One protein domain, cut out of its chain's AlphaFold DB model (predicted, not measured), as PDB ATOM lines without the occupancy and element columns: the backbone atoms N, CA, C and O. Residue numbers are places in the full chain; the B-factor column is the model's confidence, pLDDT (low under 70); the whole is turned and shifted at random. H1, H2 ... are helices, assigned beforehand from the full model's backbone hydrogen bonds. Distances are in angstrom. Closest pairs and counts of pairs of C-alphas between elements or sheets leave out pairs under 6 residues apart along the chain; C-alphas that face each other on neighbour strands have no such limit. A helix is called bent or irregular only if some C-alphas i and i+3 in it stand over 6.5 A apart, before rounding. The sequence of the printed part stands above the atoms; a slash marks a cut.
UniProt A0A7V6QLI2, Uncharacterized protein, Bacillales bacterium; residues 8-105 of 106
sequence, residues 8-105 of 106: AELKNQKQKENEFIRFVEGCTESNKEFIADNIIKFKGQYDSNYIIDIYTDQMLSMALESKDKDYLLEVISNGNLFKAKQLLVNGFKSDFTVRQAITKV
ATOM      1  N   ALA A   8     295.171 251.654 208.880       73.19
ATOM      2  CA  ALA A   8     296.513 251.708 209.456       73.19
ATOM      3  C   ALA A   8     297.231 253.026 209.121       73.19
ATOM      4  O   ALA A   8     297.814 253.654 210.003       73.19
ATOM      5  N   GLU A   9     297.123 253.496 207.875       74.94
ATOM      6  CA  GLU A   9     297.680 254.788 207.450       74.94
ATOM      7  C   GLU A   9     297.024 255.949 208.200       74.94
ATOM      8  O   GLU A   9     297.709 256.862 208.658       74.94
ATOM      9  N   LEU A  10     295.709 255.871 208.410       72.00
ATOM     10  CA  LEU A  10     294.960 256.910 209.112       72.00
ATOM     11  C   LEU A  10     295.303 256.978 210.606       72.00
ATOM     12  O   LEU A  10     295.365 258.064 211.183       72.00
ATOM     13  N   LYS A  11     295.576 255.829 211.239       73.69
ATOM     14  CA  LYS A  11     296.084 255.775 212.619       73.69
ATOM     15  C   LYS A  11     297.491 256.363 212.723       73.69
ATOM     16  O   LYS A  11     297.727 257.175 213.613       73.69
ATOM     17  N   ASN A  12     298.384 256.022 211.794       74.69
ATOM     18  CA  ASN A  12     299.747 256.559 211.764       74.69
ATOM     19  C   ASN A  12     299.768 258.079 211.547       74.69
ATOM     20  O   ASN A  12     300.533 258.782 212.203       74.69
ATOM     21  N   GLN A  13     298.911 258.605 210.667       73.44
ATOM     22  CA  GLN A  13     298.772 260.051 210.467       73.44
ATOM     23  C   GLN A  13     298.280 260.757 211.735       73.44
ATOM     24  O   GLN A  13     298.898 261.731 212.162       73.44
ATOM     25  N   LYS A  14     297.235 260.229 212.388       72.12
ATOM     26  CA  LYS A  14     296.733 260.776 213.660       72.12
ATOM     27  C   LYS A  14     297.775 260.742 214.774       72.12
ATOM     28  O   LYS A  14     297.842 261.667 215.576       72.12
ATOM     29  N   GLN A  15     298.590 259.691 214.842       77.06
ATOM     30  CA  GLN A  15     299.649 259.602 215.841       77.06
ATOM     31  C   GLN A  15     300.716 260.683 215.624       77.06
ATOM     32  O   GLN A  15     301.033 261.403 216.567       77.06
ATOM     33  N   LYS A  16     301.202 260.850 214.388       74.69
ATOM     34  CA  LYS A  16     302.167 261.908 214.042       74.69
ATOM     35  C   LYS A  16     301.619 263.305 214.329       74.69
ATOM     36  O   LYS A  16     302.344 264.169 214.811       74.69
ATOM     37  N   GLU A  17     300.334 263.527 214.061       75.12
ATOM     38  CA  GLU A  17     299.670 264.791 214.377       75.12
ATOM     39  C   GLU A  17     299.603 265.046 215.891       75.12
ATOM     40  O   GLU A  17     299.938 266.140 216.337       75.12
ATOM     41  N   ASN A  18     299.270 264.034 216.694       78.25
ATOM     42  CA  ASN A  18     299.270 264.148 218.154       78.25
ATOM     43  C   ASN A  18     300.671 264.399 218.731       78.25
ATOM     44  O   ASN A  18     300.818 265.181 219.668       78.25
ATOM     45  N   GLU A  19     301.702 263.745 218.195       76.56
ATOM     46  CA  GLU A  19     303.098 263.977 218.591       76.56
ATOM     47  C   GLU A  19     303.529 265.414 218.282       76.56
ATOM     48  O   GLU A  19     304.158 266.071 219.110       76.56
ATOM     49  N   PHE A  20     303.115 265.934 217.128       75.56
ATOM     50  CA  PHE A  20     303.380 267.312 216.733       75.56
ATOM     51  C   PHE A  20     302.648 268.334 217.612       75.56
ATOM     52  O   PHE A  20     303.243 269.331 218.018       75.56
ATOM     53  N   ILE A  21     301.385 268.079 217.963       78.19
ATOM     54  CA  ILE A  21     300.630 268.929 218.896       78.19
ATOM     55  C   ILE A  21     301.309 268.950 220.269       78.19
ATOM     56  O   ILE A  21     301.569 270.025 220.801       78.19
ATOM     57  N   ARG A  22     301.693 267.784 220.804       80.94
ATOM     58  CA  ARG A  22     302.417 267.691 222.083       80.94
ATOM     59  C   ARG A  22     303.750 268.431 222.059       80.94
ATOM     60  O   ARG A  22     304.130 269.029 223.061       80.94
ATOM     61  N   PHE A  23     304.458 268.401 220.931       81.38
ATOM     62  CA  PHE A  23     305.676 269.188 220.754       81.38
ATOM     63  C   PHE A  23     305.395 270.693 220.871       81.38
ATOM     64  O   PHE A  23     306.093 271.387 221.609       81.38
ATOM     65  N   VAL A  24     304.357 271.193 220.193       83.44
ATOM     66  CA  VAL A  24     303.957 272.609 220.269       83.44
ATOM     67  C   VAL A  24     303.558 272.992 221.692       83.44
ATOM     68  O   VAL A  24     304.010 274.023 222.189       83.44
ATOM     69  N   GLU A  25     302.742 272.176 222.356       87.75
ATOM     70  CA  GLU A  25     302.306 272.413 223.736       87.75
ATOM     71  C   GLU A  25     303.498 272.444 224.696       87.75
ATOM     72  O   GLU A  25     303.647 273.396 225.456       87.75
ATOM     73  N   GLY A  26     304.399 271.458 224.611       88.25
ATOM     74  CA  GLY A  26     305.596 271.398 225.450       88.25
ATOM     75  C   GLY A  26     306.544 272.575 225.217       88.25
ATOM     76  O   GLY A  26     307.102 273.121 226.170       88.25
ATOM     77  N   CYS A  27     306.692 273.016 223.967       88.94
ATOM     78  CA  CYS A  27     307.479 274.199 223.635       88.94
ATOM     79  C   CYS A  27     306.825 275.480 224.172       88.94
ATOM     80  O   CYS A  27     307.504 276.310 224.774       88.94
ATOM     81  N   THR A  28     305.507 275.618 224.021       91.81
ATOM     82  CA  THR A  28     304.754 276.767 224.544       91.81
ATOM     83  C   THR A  28     304.898 276.853 226.061       91.81
ATOM     84  O   THR A  28     305.300 277.887 226.591       91.81
ATOM     85  N   GLU A  29     304.651 275.742 226.754       93.75
ATOM     86  CA  GLU A  29     304.716 275.653 228.212       93.75
ATOM     87  C   GLU A  29     306.106 276.007 228.749       93.75
ATOM     88  O   GLU A  29     306.224 276.775 229.701       93.75
ATOM     89  N   SER A  30     307.161 275.510 228.100       94.00
ATOM     90  CA  SER A  30     308.545 275.720 228.546       94.00
ATOM     91  C   SER A  30     309.050 277.149 228.329       94.00
ATOM     92  O   SER A  30     310.059 277.531 228.915       94.00
ATOM     93  N   ASN A  31     308.387 277.937 227.475       95.31
ATOM     94  CA  ASN A  31     308.887 279.246 227.045       95.31
ATOM     95  C   ASN A  31     307.932 280.416 227.329       95.31
ATOM     96  O   ASN A  31     308.301 281.572 227.110       95.31
ATOM     97  N   LYS A  32     306.713 280.155 227.816       95.50
ATOM     98  CA  LYS A  32     305.691 281.191 228.044       95.50
ATOM     99  C   LYS A  32     306.154 282.317 228.970       95.50
ATOM    100  O   LYS A  32     305.869 283.477 228.686       95.50
ATOM    101  N   GLU A  33     306.895 282.000 230.035       97.19
ATOM    102  CA  GLU A  33     307.399 282.999 230.989       97.19
ATOM    103  C   GLU A  33     308.432 283.911 230.332       97.19
ATOM    104  O   GLU A  33     308.318 285.131 230.396       97.19
ATOM    105  N   PHE A  34     309.372 283.325 229.588       96.19
ATOM    106  CA  PHE A  34     310.373 284.083 228.849       96.19
ATOM    107  C   PHE A  34     309.734 285.043 227.836       96.19
ATOM    108  O   PHE A  34     310.138 286.203 227.735       96.19
ATOM    109  N   ILE A  35     308.714 284.599 227.095       96.31
ATOM    110  CA  ILE A  35     307.998 285.479 226.161       96.31
ATOM    111  C   ILE A  35     307.244 286.580 226.914       96.31
ATOM    112  O   ILE A  35     307.339 287.746 226.531       96.31
ATOM    113  N   ALA A  36     306.536 286.239 227.992       96.81
ATOM    114  CA  ALA A  36     305.811 287.202 228.816       96.81
ATOM    115  C   ALA A  36     306.741 288.297 229.376       96.81
ATOM    116  O   ALA A  36     306.433 289.487 229.267       96.81
ATOM    117  N   ASP A  37     307.905 287.911 229.895       96.69
ATOM    118  CA  ASP A  37     308.907 288.832 230.426       96.69
ATOM    119  C   ASP A  37     309.450 289.769 229.348       96.69
ATOM    120  O   ASP A  37     309.591 290.972 229.579       96.69
ATOM    121  N   ASN A  38     309.716 289.254 228.144       96.38
ATOM    122  CA  ASN A  38     310.197 290.090 227.048       96.38
ATOM    123  C   ASN A  38     309.119 291.047 226.520       96.38
ATOM    124  O   ASN A  38     309.447 292.191 226.204       96.38
ATOM    125  N   ILE A  39     307.841 290.647 226.501       96.31
ATOM    126  CA  ILE A  39     306.726 291.563 226.199       96.31
ATOM    127  C   ILE A  39     306.715 292.733 227.188       96.31
ATOM    128  O   ILE A  39     306.636 293.893 226.784       96.31
ATOM    129  N   ILE A  40     306.854 292.450 228.485       94.75
ATOM    130  CA  ILE A  40     306.871 293.487 229.524       94.75
ATOM    131  C   ILE A  40     308.118 294.368 229.402       94.75
ATOM    132  O   ILE A  40     308.021 295.593 229.512       94.75
ATOM    133  N   LYS A  41     309.287 293.763 229.171       94.81
ATOM    134  CA  LYS A  41     310.580 294.454 229.070       94.81
ATOM    135  C   LYS A  41     310.639 295.415 227.887       94.81
ATOM    136  O   LYS A  41     311.174 296.512 228.025       94.81
ATOM    137  N   PHE A  42     310.108 295.007 226.738       93.62
ATOM    138  CA  PHE A  42     310.174 295.774 225.493       93.62
ATOM    139  C   PHE A  42     308.894 296.559 225.185       93.62
ATOM    140  O   PHE A  42     308.734 297.084 224.077       93.62
ATOM    141  N   LYS A  43     307.997 296.685 226.169       88.62
ATOM    142  CA  LYS A  43     306.771 297.469 226.033       88.62
ATOM    143  C   LYS A  43     307.066 298.892 225.545       88.62
ATOM    144  O   LYS A  43     307.996 299.546 226.016       88.62
ATOM    145  N   GLY A  44     306.269 299.366 224.588       85.75
ATOM    146  CA  GLY A  44     306.410 300.695 223.984       85.75
ATOM    147  C   GLY A  44     307.519 300.832 222.932       85.75
ATOM    148  O   GLY A  44     307.571 301.864 222.273       85.75
ATOM    149  N   GLN A  45     308.377 299.821 222.742       92.94
ATOM    150  CA  GLN A  45     309.354 299.785 221.642       92.94
ATOM    151  C   GLN A  45     308.874 298.913 220.482       92.94
ATOM    152  O   GLN A  45     309.059 299.272 219.322       92.94
ATOM    153  N   TYR A  46     308.244 297.781 220.800       93.25
ATOM    154  CA  TYR A  46     307.755 296.822 219.819       93.25
ATOM    155  C   TYR A  46     306.346 296.347 220.166       93.25
ATOM    156  O   TYR A  46     305.959 296.306 221.334       93.25
ATOM    157  N   ASP A  47     305.592 295.969 219.134       93.81
ATOM    158  CA  ASP A  47     304.291 295.322 219.292       93.81
ATOM    159  C   ASP A  47     304.448 293.908 219.871       93.81
ATOM    160  O   ASP A  47     305.374 293.171 219.521       93.81
ATOM    161  N   SER A  48     303.515 293.495 220.729       94.50
ATOM    162  CA  SER A  48     303.552 292.171 221.357       94.50
ATOM    163  C   SER A  48     303.516 291.026 220.339       94.50
ATOM    164  O   SER A  48     304.143 289.996 220.574       94.50
ATOM    165  N   ASN A  49     302.834 291.183 219.194       94.75
ATOM    166  CA  ASN A  49     302.852 290.164 218.140       94.75
ATOM    167  C   ASN A  49     304.232 290.058 217.499       94.75
ATOM    168  O   ASN A  49     304.684 288.947 217.246       94.75
ATOM    169  N   TYR A  50     304.916 291.186 217.284       95.69
ATOM    170  CA  TYR A  50     306.278 291.179 216.754       95.69
ATOM    171  C   TYR A  50     307.240 290.442 217.693       95.69
ATOM    172  O   TYR A  50     308.048 289.630 217.245       95.69
ATOM    173  N   ILE A  51     307.117 290.676 219.003       95.88
ATOM    174  CA  ILE A  51     307.913 289.986 220.027       95.88
ATOM    175  C   ILE A  51     307.664 288.471 219.970       95.88
ATOM    176  O   ILE A  51     308.617 287.695 219.901       95.88
ATOM    177  N   ILE A  52     306.397 288.045 219.949       96.62
ATOM    178  CA  ILE A  52     306.025 286.624 219.854       96.62
ATOM    179  C   ILE A  52     306.575 285.993 218.568       96.62
ATOM    180  O   ILE A  52     307.132 284.894 218.618       96.62
ATOM    181  N   ASP A  53     306.453 286.678 217.432       96.69
ATOM    182  CA  ASP A  53     306.898 286.166 216.135       96.69
ATOM    183  C   ASP A  53     308.421 285.986 216.088       96.69
ATOM    184  O   ASP A  53     308.893 284.912 215.715       96.69
ATOM    185  N   ILE A  54     309.196 286.984 216.531       96.25
ATOM    186  CA  ILE A  54     310.666 286.913 216.549       96.25
ATOM    187  C   ILE A  54     311.157 285.779 217.447       96.25
ATOM    188  O   ILE A  54     312.034 285.013 217.044       96.25
ATOM    189  N   TYR A  55     310.603 285.640 218.654       95.62
ATOM    190  CA  TYR A  55     311.031 284.570 219.554       95.62
ATOM    191  C   TYR A  55     310.599 283.189 219.065       95.62
ATOM    192  O   TYR A  55     311.357 282.232 219.216       95.62
ATOM    193  N   THR A  56     309.447 283.083 218.399       95.88
ATOM    194  CA  THR A  56     309.046 281.840 217.730       95.88
ATOM    195  C   THR A  56     310.036 281.470 216.621       95.88
ATOM    196  O   THR A  56     310.468 280.320 216.541       95.88
ATOM    197  N   ASP A  57     310.450 282.437 215.797       94.81
ATOM    198  CA  ASP A  57     311.433 282.214 214.730       94.81
ATOM    199  C   ASP A  57     312.800 281.799 215.284       94.81
ATOM    200  O   ASP A  57     313.443 280.899 214.737       94.81
ATOM    201  N   GLN A  58     313.234 282.385 216.402       94.00
ATOM    202  CA  GLN A  58     314.463 281.978 217.088       94.00
ATOM    203  C   GLN A  58     314.376 280.544 217.619       94.00
ATOM    204  O   GLN A  58     315.299 279.760 217.401       94.00
ATOM    205  N   MET A  59     313.268 280.169 218.264       91.44
ATOM    206  CA  MET A  59     313.058 278.803 218.761       91.44
ATOM    207  C   MET A  59     313.094 277.775 217.632       91.44
ATOM    208  O   MET A  59     313.757 276.746 217.752       91.44
ATOM    209  N   LEU A  60     312.428 278.070 216.513       91.00
ATOM    210  CA  LEU A  60     312.453 277.205 215.336       91.00
ATOM    211  C   LEU A  60     313.850 277.117 214.724       91.00
ATOM    212  O   LEU A  60     314.285 276.027 214.364       91.00
ATOM    213  N   SER A  61     314.571 278.237 214.652       91.25
ATOM    214  CA  SER A  61     315.943 278.260 214.140       91.25
ATOM    215  C   SER A  61     316.868 277.387 214.990       91.25
ATOM    216  O   SER A  61     317.584 276.555 214.443       91.25
ATOM    217  N   MET A  62     316.790 277.491 216.322       90.12
ATOM    218  CA  MET A  62     317.564 276.646 217.245       90.12
ATOM    219  C   MET A  62     317.197 275.161 217.123       90.12
ATOM    220  O   MET A  62     318.071 274.298 217.131       90.12
ATOM    221  N   ALA A  63     315.910 274.839 216.959       85.81
ATOM    222  CA  ALA A  63     315.465 273.455 216.771       85.81
ATOM    223  C   ALA A  63     315.994 272.826 215.466       85.81
ATOM    224  O   ALA A  63     316.133 271.601 215.368       85.81
ATOM    225  N   LEU A  64     316.281 273.661 214.466       88.25
ATOM    226  CA  LEU A  64     316.726 273.257 213.136       88.25
ATOM    227  C   LEU A  64     318.239 273.372 212.919       88.25
ATOM    228  O   LEU A  64     318.743 272.784 211.968       88.25
ATOM    229  N   GLU A  65     318.968 274.064 213.795       90.69
ATOM    230  CA  GLU A  65     320.400 274.363 213.641       90.69
ATOM    231  C   GLU A  65     321.268 273.111 213.423       90.69
ATOM    232  O   GLU A  65     322.195 273.118 212.620       90.69
ATOM    233  N   SER A  66     320.942 272.014 214.111       88.06
ATOM    234  CA  SER A  66     321.688 270.749 214.034       88.06
ATOM    235  C   SER A  66     321.262 269.830 212.882       88.06
ATOM    236  O   SER A  66     321.765 268.710 212.775       88.06
ATOM    237  N   LYS A  67     320.296 270.247 212.055       89.62
ATOM    238  CA  LYS A  67     319.742 269.417 210.980       89.62
ATOM    239  C   LYS A  67     320.518 269.612 209.687       89.62
ATOM    240  O   LYS A  67     320.970 270.709 209.372       89.62
ATOM    241  N   ASP A  68     320.661 268.532 208.925       92.06
ATOM    242  CA  ASP A  68     321.289 268.602 207.613       92.06
ATOM    243  C   ASP A  68     320.397 269.320 206.586       92.06
ATOM    244  O   ASP A  68     319.196 269.534 206.775       92.06
ATOM    245  N   LYS A  69     321.016 269.700 205.468       91.56
ATOM    246  CA  LYS A  69     320.358 270.429 204.382       91.56
ATOM    247  C   LYS A  69     319.147 269.683 203.814       91.56
ATOM    248  O   LYS A  69     318.165 270.336 203.464       91.56
ATOM    249  N   ASP A  70     319.216 268.363 203.696       93.00
ATOM    250  CA  ASP A  70     318.170 267.579 203.040       93.00
ATOM    251  C   ASP A  70     316.916 267.533 203.915       93.00
ATOM    252  O   ASP A  70     315.812 267.785 203.429       93.00
ATOM    253  N   TYR A  71     317.093 267.363 205.226       89.25
ATOM    254  CA  TYR A  71     316.019 267.485 206.205       89.25
ATOM    255  C   TYR A  71     315.389 268.883 206.199       89.25
ATOM    256  O   TYR A  71     314.165 269.022 206.222       89.25
ATOM    257  N   LEU A  72     316.206 269.943 206.140       87.62
ATOM    258  CA  LEU A  72     315.695 271.316 206.073       87.62
ATOM    259  C   LEU A  72     314.841 271.534 204.817       87.62
ATOM    260  O   LEU A  72     313.744 272.089 204.908       87.62
ATOM    261  N   LEU A  73     315.308 271.064 203.657       90.44
ATOM    262  CA  LEU A  73     314.553 271.137 202.404       90.44
ATOM    263  C   LEU A  73     313.249 270.334 202.474       90.44
ATOM    264  O   LEU A  73     312.217 270.811 201.999       90.44
ATOM    265  N   GLU A  74     313.255 269.156 203.097       89.69
ATOM    266  CA  GLU A  74     312.049 268.349 203.308       89.69
ATOM    267  C   GLU A  74     311.019 269.091 204.176       89.69
ATOM    268  O   GLU A  74     309.852 269.221 203.806       89.69
ATOM    269  N   VAL A  75     311.442 269.635 205.318       86.44
ATOM    270  CA  VAL A  75     310.542 270.322 206.257       86.44
ATOM    271  C   VAL A  75     309.984 271.624 205.667       86.44
ATOM    272  O   VAL A  75     308.823 271.961 205.926       86.44
ATOM    273  N   ILE A  76     310.772 272.334 204.852       84.81
ATOM    274  CA  ILE A  76     310.323 273.524 204.114       84.81
ATOM    275  C   ILE A  76     309.332 273.131 203.012       84.81
ATOM    276  O   ILE A  76     308.241 273.697 202.946       84.81
ATOM    277  N   SER A  77     309.686 272.159 202.165       87.69
ATOM    278  CA  SER A  77     308.869 271.750 201.011       87.69
ATOM    279  C   SER A  77     307.513 271.174 201.418       87.69
ATOM    280  O   SER A  77     306.506 271.462 200.773       87.69
ATOM    281  N   ASN A  78     307.457 270.447 202.536       88.06
ATOM    282  CA  ASN A  78     306.220 269.883 203.073       88.06
ATOM    283  C   ASN A  78     305.402 270.880 203.915       88.06
ATOM    284  O   ASN A  78     304.358 270.520 204.457       88.06
ATOM    285  N   GLY A  79     305.859 272.129 204.066       87.81
ATOM    286  CA  GLY A  79     305.143 273.178 204.797       87.81
ATOM    287  C   GLY A  79     305.141 273.028 206.325       87.81
ATOM    288  O   GLY A  79     304.542 273.845 207.029       87.81
ATOM    289  N   ASN A  80     305.826 272.015 206.859       86.94
ATOM    290  CA  ASN A  80     305.826 271.691 208.286       86.94
ATOM    291  C   ASN A  80     306.432 272.813 209.135       86.94
ATOM    292  O   ASN A  80     305.927 273.079 210.226       86.94
ATOM    293  N   LEU A  81     307.452 273.514 208.623       89.38
ATOM    294  CA  LEU A  81     308.038 274.672 209.307       89.38
ATOM    295  C   LEU A  81     307.004 275.782 209.536       89.38
ATOM    296  O   LEU A  81     306.869 276.302 210.642       89.38
ATOM    297  N   PHE A  82     306.234 276.112 208.499       91.62
ATOM    298  CA  PHE A  82     305.211 277.155 208.570       91.62
ATOM    299  C   PHE A  82     304.059 276.744 209.489       91.62
ATOM    300  O   PHE A  82     303.589 277.559 210.284       91.62
ATOM    301  N   LYS A  83     303.652 275.467 209.443       91.19
ATOM    302  CA  LYS A  83     302.643 274.921 210.362       91.19
ATOM    303  C   LYS A  83     303.126 274.989 211.816       91.19
ATOM    304  O   LYS A  83     302.362 275.403 212.683       91.19
ATOM    305  N   ALA A  84     304.386 274.638 212.082       89.81
ATOM    306  CA  ALA A  84     304.982 274.716 213.416       89.81
ATOM    307  C   ALA A  84     305.008 276.158 213.933       89.81
ATOM    308  O   ALA A  84     304.544 276.411 215.043       89.81
ATOM    309  N   LYS A  85     305.457 277.108 213.102       94.06
ATOM    310  CA  LYS A  85     305.433 278.541 213.429       94.06
ATOM    311  C   LYS A  85     304.034 279.005 213.804       94.06
ATOM    312  O   LYS A  85     303.842 279.578 214.869       94.06
ATOM    313  N   GLN A  86     303.051 278.728 212.952       94.75
ATOM    314  CA  GLN A  86     301.679 279.162 213.185       94.75
ATOM    315  C   GLN A  86     301.111 278.588 214.487       94.75
ATOM    316  O   GLN A  86     300.465 279.306 215.249       94.75
ATOM    317  N   LEU A  87     301.357 277.305 214.759       93.44
ATOM    318  CA  LEU A  87     300.881 276.663 215.978       93.44
ATOM    319  C   LEU A  87     301.561 277.207 217.236       93.44
ATOM    320  O   LEU A  87     300.867 277.418 218.223       93.44
ATOM    321  N   LEU A  88     302.865 277.487 217.202       95.00
ATOM    322  CA  LEU A  88     303.577 278.105 218.325       95.00
ATOM    323  C   LEU A  88     303.080 279.527 218.597       95.00
ATOM    324  O   LEU A  88     302.739 279.845 219.732       95.00
ATOM    325  N   VAL A  89     302.951 280.357 217.557       96.44
ATOM    326  CA  VAL A  89     302.403 281.717 217.689       96.44
ATOM    327  C   VAL A  89     301.001 281.674 218.297       96.44
ATOM    328  O   VAL A  89     300.704 282.420 219.231       96.44
ATOM    329  N   ASN A  90     300.136 280.786 217.801       95.00
ATOM    330  CA  ASN A  90     298.792 280.613 218.347       95.00
ATOM    331  C   ASN A  90     298.823 280.087 219.788       95.00
ATOM    332  O   ASN A  90     298.064 280.579 220.621       95.00
ATOM    333  N   GLY A  91     299.721 279.146 220.089       94.31
ATOM    334  CA  GLY A  91     299.972 278.620 221.428       94.31
ATOM    335  C   GLY A  91     300.280 279.746 222.408       94.31
ATOM    336  O   GLY A  91     299.516 279.959 223.348       94.31
ATOM    337  N   PHE A  92     301.302 280.556 222.125       96.12
ATOM    338  CA  PHE A  92     301.671 281.700 222.960       96.12
ATOM    339  C   PHE A  92     300.557 282.743 223.072       96.12
ATOM    340  O   PHE A  92     300.277 283.217 224.165       96.12
ATOM    341  N   LYS A  93     299.860 283.079 221.981       94.69
ATOM    342  CA  LYS A  93     298.737 284.035 222.036       94.69
ATOM    343  C   LYS A  93     297.551 283.524 222.852       94.69
ATOM    344  O   LYS A  93     296.779 284.330 223.371       94.69
ATOM    345  N   SER A  94     297.378 282.207 222.942       94.12
ATOM    346  CA  SER A  94     296.316 281.577 223.727       94.12
ATOM    347  C   SER A  94     296.702 281.342 225.191       94.12
ATOM    348  O   SER A  94     295.809 281.290 226.040       94.12
ATOM    349  N   ASP A  95     298.003 281.265 225.490       96.19
ATOM    350  CA  ASP A  95     298.518 281.037 226.836       96.19
ATOM    351  C   ASP A  95     298.111 282.155 227.803       96.19
ATOM    352  O   ASP A  95     298.173 283.351 227.507       96.19
ATOM    353  N   PHE A  96     297.698 281.757 229.003       95.00
ATOM    354  CA  PHE A  96     297.191 282.678 230.013       95.00
ATOM    355  C   PHE A  96     298.251 283.677 230.501       95.00
ATOM    356  O   PHE A  96     297.941 284.854 230.701       95.00
ATOM    357  N   THR A  97     299.496 283.229 230.669       96.31
ATOM    358  CA  THR A  97     300.612 284.041 231.177       96.31
ATOM    359  C   THR A  97     300.987 285.111 230.163       96.31
ATOM    360  O   THR A  97     301.056 286.297 230.492       96.31
ATOM    361  N   VAL A  98     301.141 284.704 228.902       96.06
ATOM    362  CA  VAL A  98     301.443 285.614 227.792       96.06
ATOM    363  C   VAL A  98     300.302 286.611 227.590       96.06
ATOM    364  O   VAL A  98     300.545 287.813 227.488       96.06
ATOM    365  N   ARG A  99     299.039 286.164 227.620       95.94
ATOM    366  CA  ARG A  99     297.877 287.066 227.525       95.94
ATOM    367  C   ARG A  99     297.837 288.095 228.648       95.94
ATOM    368  O   ARG A  99     297.522 289.253 228.387       95.94
ATOM    369  N   GLN A 100     298.159 287.709 229.881       94.88
ATOM    370  CA  GLN A 100     298.262 288.675 230.974       94.88
ATOM    371  C   GLN A 100     299.360 289.709 230.732       94.88
ATOM    372  O   GLN A 100     299.144 290.887 231.011       94.88
ATOM    373  N   ALA A 101     300.521 289.288 230.229       93.62
ATOM    374  CA  ALA A 101     301.602 290.209 229.897       93.62
ATOM    375  C   ALA A 101     301.167 291.218 228.828       93.62
ATOM    376  O   ALA A 101     301.384 292.411 229.015       93.62
ATOM    377  N   ILE A 102     300.470 290.762 227.781       92.12
ATOM    378  CA  ILE A 102     299.897 291.629 226.740       92.12
ATOM    379  C   ILE A 102     298.924 292.645 227.355       92.12
ATOM    380  O   ILE A 102     299.060 293.839 227.123       92.12
ATOM    381  N   THR A 103     297.975 292.207 228.184       89.88
ATOM    382  CA  THR A 103     296.990 293.116 228.799       89.88
ATOM    383  C   THR A 103     297.625 294.142 229.741       89.88
ATOM    384  O   THR A 103     297.089 295.226 229.904       89.88
ATOM    385  N   LYS A 104     298.762 293.829 230.376       81.75
ATOM    386  CA  LYS A 104     299.477 294.771 231.258       81.75
ATOM    387  C   LYS A 104     300.207 295.885 230.500       81.75
ATOM    388  O   LYS A 104     300.670 296.832 231.139       81.75
ATOM    389  N   VAL A 105     300.402 295.730 229.191       74.69
ATOM    390  CA  VAL A 105     301.144 296.687 228.356       74.69
ATOM    391  C   VAL A 105     300.257 297.477 227.392       74.69
ATOM    392  O   VAL A 105     300.736 298.478 226.862       74.69
TER     393      VAL A 105
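This is residues 8 to 105 of the 106 residues of an uncharacterized protein of Bacillales bacterium (UniProt A0A7V6QLI2). A long bent helix, H1, runs along an elongated body; H2 folds back beside its second arm, H4 crosses H2 and H1a, and short H5 packs beside H1b. Residues 8 to 19 stick out. The 98 printed residues have five named helices, H1 to H5 in order, all helix, only just loose, close to compact, with radius of gyration of the C-alphas 15.2 A and spans of 49, 29 and 18 A.

Start at H1, residues 8 to 41, one helix by its hydrogen bonds but bent: C-alphas 30 and 33 are 7.8 A apart, and arms H1a, to 30, and H1b, from 33, stand at 46 degrees. H2, residues 48 to 64, forms a hairpin with H1b through residues 48 to 55 alone; the closest C-alphas, of Ile 39 and Ser 48, are 5.8 A apart. H3, residues 69 to 77, is close to but not clearly touching H4, residues 80 to 94; the closest C-alphas, of Val 75 and Leu 81, are 5.9 A apart. H4 touches H1a, whose residues 24 to 28 alone take part, closest at C-alphas 24 and 88, 5.8 A. H5, residues 96 to 103, touches H1b, closest at C-alphas 36 and 98, 4.8 A. Every O i to N i+4 pair is within hydrogen-bond range in H1a, H1b, H2, H3, H4 and H5.

Find C-alpha 8 at (296.513, 251.708, 209.456); H1a runs 33.0 A from there, H2 24.5 A, H4 20.7 A. H5 ends at C-alpha 103, (296.990, 293.116, 228.799).

The C-alphas farthest apart, of Ala 8 and Gly 44, are 52.0 A apart. The printed part has no cut and no long link; no printed residue is under 70 in pLDDT.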